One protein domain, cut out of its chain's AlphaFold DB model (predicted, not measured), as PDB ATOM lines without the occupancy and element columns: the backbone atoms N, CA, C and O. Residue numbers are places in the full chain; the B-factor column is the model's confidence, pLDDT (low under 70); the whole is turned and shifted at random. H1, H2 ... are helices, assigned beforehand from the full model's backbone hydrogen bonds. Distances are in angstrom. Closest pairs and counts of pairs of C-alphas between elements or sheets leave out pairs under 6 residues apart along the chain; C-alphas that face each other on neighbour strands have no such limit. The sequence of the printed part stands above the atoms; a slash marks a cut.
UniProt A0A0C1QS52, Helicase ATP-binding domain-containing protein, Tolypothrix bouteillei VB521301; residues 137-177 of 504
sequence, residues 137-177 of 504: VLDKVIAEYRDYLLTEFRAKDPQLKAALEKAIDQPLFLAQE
ATOM      1  N   VAL A 137     198.904 246.117 171.837       80.62
ATOM      2  CA  VAL A 137     198.343 247.110 172.763       80.62
ATOM      3  C   VAL A 137     196.825 247.147 172.648       80.62
ATOM      4  O   VAL A 137     196.156 247.127 173.674       80.62
ATOM      5  N   LEU A 138     196.279 247.153 171.431       79.12
ATOM      6  CA  LEU A 138     194.835 247.104 171.227       79.12
ATOM      7  C   LEU A 138     194.226 245.829 171.818       79.12
ATOM      8  O   LEU A 138     193.260 245.930 172.566       79.12
ATOM      9  N   ASP A 139     194.804 244.661 171.529       82.12
ATOM     10  CA  ASP A 139     194.324 243.378 172.056       82.12
ATOM     11  C   ASP A 139     194.289 243.397 173.588       82.12
ATOM     12  O   ASP A 139     193.306 242.984 174.204       82.12
ATOM     13  N   LYS A 140     195.338 243.954 174.208       84.38
ATOM     14  CA  LYS A 140     195.415 244.136 175.658       84.38
ATOM     15  C   LYS A 140     194.327 245.083 176.175       84.38
ATOM     16  O   LYS A 140     193.659 244.744 177.142       84.38
ATOM     17  N   VAL A 141     194.121 246.232 175.531       84.19
ATOM     18  CA  VAL A 141     193.090 247.208 175.928       84.19
ATOM     19  C   VAL A 141     191.683 246.618 175.792       84.19
ATOM     20  O   VAL A 141     190.857 246.809 176.680       84.19
ATOM     21  N   ILE A 142     191.406 245.873 174.717       83.75
ATOM     22  CA  ILE A 142     190.120 245.188 174.524       83.75
ATOM     23  C   ILE A 142     189.912 244.136 175.615       83.75
ATOM     24  O   ILE A 142     188.825 244.076 176.188       83.75
ATOM     25  N   ALA A 143     190.937 243.338 175.929       85.25
ATOM     26  CA  ALA A 143     190.864 242.330 176.983       85.25
ATOM     27  C   ALA A 143     190.633 242.959 178.367       85.25
ATOM     28  O   ALA A 143     189.733 242.540 179.089       85.25
ATOM     29  N   GLU A 144     191.370 244.015 178.711       86.19
ATOM     30  CA  GLU A 144     191.187 244.738 179.975       86.19
ATOM     31  C   GLU A 144     189.793 245.372 180.073       86.19
ATOM     32  O   GLU A 144     189.147 245.306 181.119       86.19
ATOM     33  N   TYR A 145     189.292 245.952 178.977       85.19
ATOM     34  CA  TYR A 145     187.954 246.539 178.946       85.19
ATOM     35  C   TYR A 145     186.854 245.476 179.051       85.19
ATOM     36  O   TYR A 145     185.874 245.668 179.773       85.19
ATOM     37  N   ARG A 146     187.038 244.326 178.393       86.44
ATOM     38  CA  ARG A 146     186.177 243.147 178.527       86.44
ATOM     39  C   ARG A 146     186.099 242.684 179.979       86.44
ATOM     40  O   ARG A 146     184.999 242.543 180.514       86.44
ATOM     41  N   ASP A 147     187.246 242.483 180.618       85.44
ATOM     42  CA  ASP A 147     187.321 242.004 181.999       85.44
ATOM     43  C   ASP A 147     186.702 243.009 182.975       85.44
ATOM     44  O   ASP A 147     185.972 242.621 183.891       85.44
ATOM     45  N   TYR A 148     186.917 244.307 182.740       85.25
ATOM     46  CA  TYR A 148     186.255 245.369 183.490       85.25
ATOM     47  C   TYR A 148     184.727 245.277 183.379       85.25
ATOM     48  O   TYR A 148     184.045 245.237 184.403       85.25
ATOM     49  N   LEU A 149     184.178 245.177 182.162       83.38
ATOM     50  CA  LEU A 149     182.730 245.092 181.950       83.38
ATOM     51  C   LEU A 149     182.118 243.844 182.594       83.38
ATOM     52  O   LEU A 149     181.061 243.939 183.215       83.38
ATOM     53  N   LEU A 150     182.788 242.693 182.504       83.62
ATOM     54  CA  LEU A 150     182.337 241.458 183.154       83.62
ATOM     55  C   LEU A 150     182.406 241.537 184.686       83.62
ATOM     56  O   LEU A 150     181.593 240.920 185.379       83.62
ATOM     57  N   THR A 151     183.355 242.303 185.224       83.44
ATOM     58  CA  THR A 151     183.519 242.489 186.671       83.44
ATOM     59  C   THR A 151     182.503 243.477 187.245       83.44
ATOM     60  O   THR A 151     181.988 243.238 188.343       83.44
ATOM     61  N   GLU A 152     182.215 244.557 186.512       79.12
ATOM     62  CA  GLU A 152     181.286 245.627 186.894       79.12
ATOM     63  C   GLU A 152     179.822 245.177 186.742       79.12
ATOM     64  O   GLU A 152     179.022 245.285 187.674       79.12
ATOM     65  N   PHE A 153     179.465 244.590 185.594       72.75
ATOM     66  CA  PHE A 153     178.103 244.141 185.301       72.75
ATOM     67  C   PHE A 153     177.888 242.682 185.714       72.75
ATOM     68  O   PHE A 153     177.790 241.766 184.898       72.75
ATOM     69  N   ARG A 154     177.761 242.459 187.025       72.94
ATOM     70  CA  ARG A 154     177.476 241.130 187.588       72.94
ATOM     71  C   ARG A 154     175.997 240.770 187.447       72.94
ATOM     72  O   ARG A 154     175.199 240.994 188.359       72.94
ATOM     73  N   ALA A 155     175.621 240.176 186.318       74.12
ATOM     74  CA  ALA A 155     174.301 239.568 186.173       74.12
ATOM     75  C   ALA A 155     174.169 238.359 187.125       74.12
ATOM     76  O   ALA A 155     174.906 237.381 187.010       74.12
ATOM     77  N   LYS A 156     173.240 238.434 188.091       78.62
ATOM     78  CA  LYS A 156     172.929 237.322 189.016       78.62
ATOM     79  C   LYS A 156     172.226 236.158 188.314       78.62
ATOM     80  O   LYS A 156     172.336 235.021 188.760       78.62
ATOM     81  N   ASP A 157     171.492 236.460 187.247       89.19
ATOM     82  CA  ASP A 157     170.820 235.474 186.412       89.19
ATOM     83  C   ASP A 157     171.831 234.833 185.433       89.19
ATOM     84  O   ASP A 157     172.482 235.562 184.670       89.19
ATOM     85  N   PRO A 158     171.977 233.493 185.425       87.31
ATOM     86  CA  PRO A 158     172.923 232.806 184.547       87.31
ATOM     87  C   PRO A 158     172.662 233.005 183.050       87.31
ATOM     88  O   PRO A 158     173.613 233.053 182.270       87.31
ATOM     89  N   GLN A 159     171.399 233.136 182.632       90.25
ATOM     90  CA  GLN A 159     171.037 233.357 181.231       90.25
ATOM     91  C   GLN A 159     171.416 234.771 180.791       90.25
ATOM     92  O   GLN A 159     171.978 234.943 179.711       90.25
ATOM     93  N   LEU A 160     171.177 235.778 181.640       86.12
ATOM     94  CA  LEU A 160     171.599 237.156 181.361       86.12
ATOM     95  C   LEU A 160     173.123 237.295 181.341       86.12
ATOM     96  O   LEU A 160     173.653 238.000 180.485       86.12
ATOM     97  N   LYS A 161     173.835 236.598 182.235       85.81
ATOM     98  CA  LYS A 161     175.303 236.559 182.221       85.81
ATOM     99  C   LYS A 161     175.832 235.964 180.915       85.81
ATOM    100  O   LYS A 161     176.661 236.587 180.260       85.81
ATOM    101  N   ALA A 162     175.309 234.807 180.508       87.75
ATOM    102  CA  ALA A 162     175.700 234.169 179.253       87.75
ATOM    103  C   ALA A 162     175.357 235.038 178.030       87.75
ATOM    104  O   ALA A 162     176.121 235.090 177.068       87.75
ATOM    105  N   ALA A 163     174.227 235.753 178.062       88.94
ATOM    106  CA  ALA A 163     173.852 236.694 177.010       88.94
ATOM    107  C   ALA A 163     174.809 237.895 176.935       88.94
ATOM    108  O   ALA A 163     175.180 238.297 175.833       88.94
ATOM    109  N   LEU A 164     175.234 238.438 178.083       86.25
ATOM    110  CA  LEU A 164     176.207 239.529 178.166       86.25
ATOM    111  C   LEU A 164     177.584 239.099 177.646       86.25
ATOM    112  O   LEU A 164     178.141 239.787 176.798       86.25
ATOM    113  N   GLU A 165     178.105 237.956 178.099       88.56
ATOM    114  CA  GLU A 165     179.377 237.393 177.618       88.56
ATOM    115  C   GLU A 165     179.333 237.171 176.103       88.56
ATOM    116  O   GLU A 165     180.208 237.640 175.374       88.56
ATOM    117  N   LYS A 166     178.250 236.559 175.606       89.31
ATOM    118  CA  LYS A 166     178.046 236.355 174.171       89.31
ATOM    119  C   LYS A 166     177.993 237.670 173.398       89.31
ATOM    120  O   LYS A 166     178.495 237.704 172.284       89.31
ATOM    121  N   ALA A 167     177.350 238.710 173.933       87.88
ATOM    122  CA  ALA A 167     177.273 240.017 173.284       87.88
ATOM    123  C   ALA A 167     178.643 240.701 173.241       87.88
ATOM    124  O   ALA A 167     179.038 241.189 172.189       87.88
ATOM    125  N   ILE A 168     179.385 240.667 174.350       88.31
ATOM    126  CA  ILE A 168     180.724 241.248 174.467       88.31
ATOM    127  C   ILE A 168     181.714 240.603 173.486       88.31
ATOM    128  O   ILE A 168     182.524 241.308 172.886       88.31
ATOM    129  N   ASP A 169     181.607 239.290 173.282       86.44
ATOM    130  CA  ASP A 169     182.466 238.536 172.363       86.44
ATOM    131  C   ASP A 169     182.025 238.637 170.888       86.44
ATOM    132  O   ASP A 169     182.679 238.074 170.004       86.44
ATOM    133  N   GLN A 170     180.932 239.354 170.578       87.31
ATOM    134  CA  GLN A 170     180.570 239.605 169.183       87.31
ATOM    135  C   GLN A 170     181.644 240.467 168.501       87.31
ATOM    136  O   GLN A 170     182.078 241.481 169.061       87.31
ATOM    137  N   PRO A 171     182.042 240.124 167.260       80.81
ATOM    138  CA  PRO A 171     182.949 240.958 166.488       80.81
ATOM    139  C   PRO A 171     182.440 242.397 166.413       80.81
ATOM    140  O   PRO A 171     181.264 242.634 166.145       80.81
ATOM    141  N   LEU A 172     183.344 243.353 166.620       82.00
ATOM    142  CA  LEU A 172     183.067 244.790 166.569       82.00
ATOM    143  C   LEU A 172     182.139 245.336 167.665       82.00
ATOM    144  O   LEU A 172     181.786 246.516 167.615       82.00
ATOM    145  N   PHE A 173     181.771 244.525 168.664       85.38
ATOM    146  CA  PHE A 173     180.943 244.984 169.777       85.38
ATOM    147  C   PHE A 173     181.717 245.916 170.714       85.38
ATOM    148  O   PHE A 173     181.308 247.056 170.924       85.38
ATOM    149  N   LEU A 174     182.855 245.456 171.251       83.81
ATOM    150  CA  LEU A 174     183.686 246.268 172.151       83.81
ATOM    151  C   LEU A 174     184.518 247.319 171.418       83.81
ATOM    152  O   LEU A 174     184.718 248.419 171.930       83.81
ATOM    153  N   ALA A 175     185.036 246.975 170.241       81.06
ATOM    154  CA  ALA A 175     185.945 247.828 169.495       81.06
ATOM    155  C   ALA A 175     185.794 247.605 167.994       81.06
ATOM    156  O   ALA A 175     185.719 246.470 167.534       81.06
ATOM    157  N   GLN A 176     185.793 248.696 167.233       82.00
ATOM    158  CA  GLN A 176     185.896 248.638 165.776       82.00
ATOM    159  C   GLN A 176     187.293 248.159 165.350       82.00
ATOM    160  O   GLN A 176     188.234 248.201 166.146       82.00
ATOM    161  N   GLU A 177     187.445 247.729 164.093       78.06
ATOM    162  CA  GLU A 177     188.766 247.357 163.575       78.06
ATOM    163  C   GLU A 177     189.752 248.531 163.721       78.06
ATOM    164  O   GLU A 177     189.389 249.675 163.412       78.06
TER     165      GLU A 177
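What this domain is: This is residues 137 to 177 of the 504 residues of the protein "Helicase ATP-binding domain-containing protein" of Tolypothrix bouteillei VB521301 (UniProt A0A0C1QS52). Two helices, H1 and then H2, run opposite ways, loosely side by side, like an open U with residues 153 to 157 as its bend. After H2, residues 169 to 177 make a tail with no named element, which loops near residue 173 and then runs on beyond the end of H2, on the side where H1 begins; the C-alphas of Val 137 and Glu 177 are 13.3 A apart. The printed part has 41 residues, two named helices and no named strand: all helix. It is only just compact, close to loose, with a radius of gyration of the C-alphas of 10.7 A, and flat, spanning 32 by 17 by 8 A.

Where its parts are: Find C-alpha 137 at (198.343, 247.110, 172.763); from there H1, residues 137 to 152, runs 22.2 A. H2, residues 158 to 168, runs 15.3 A to C-alpha 168 at (180.724, 241.248, 174.467).

How they stand to each other: Look at Arg 146 and Ile 168: their C-alphas, the closest of H1 and H2, are 7.1 A apart. The helices are close but not clearly touching, at a shallow tilt of 22 degrees, opposite ways. In H1 and H2 every O i to N i+4 pair is within hydrogen-bond range.

The domain as a whole: The two farthest C-alphas, of Val 137 and Asp 157, are 32.9 A apart. The link from H1 to H2 is tight. The printed part has no cut, and no printed residue is under 70 in pLDDT.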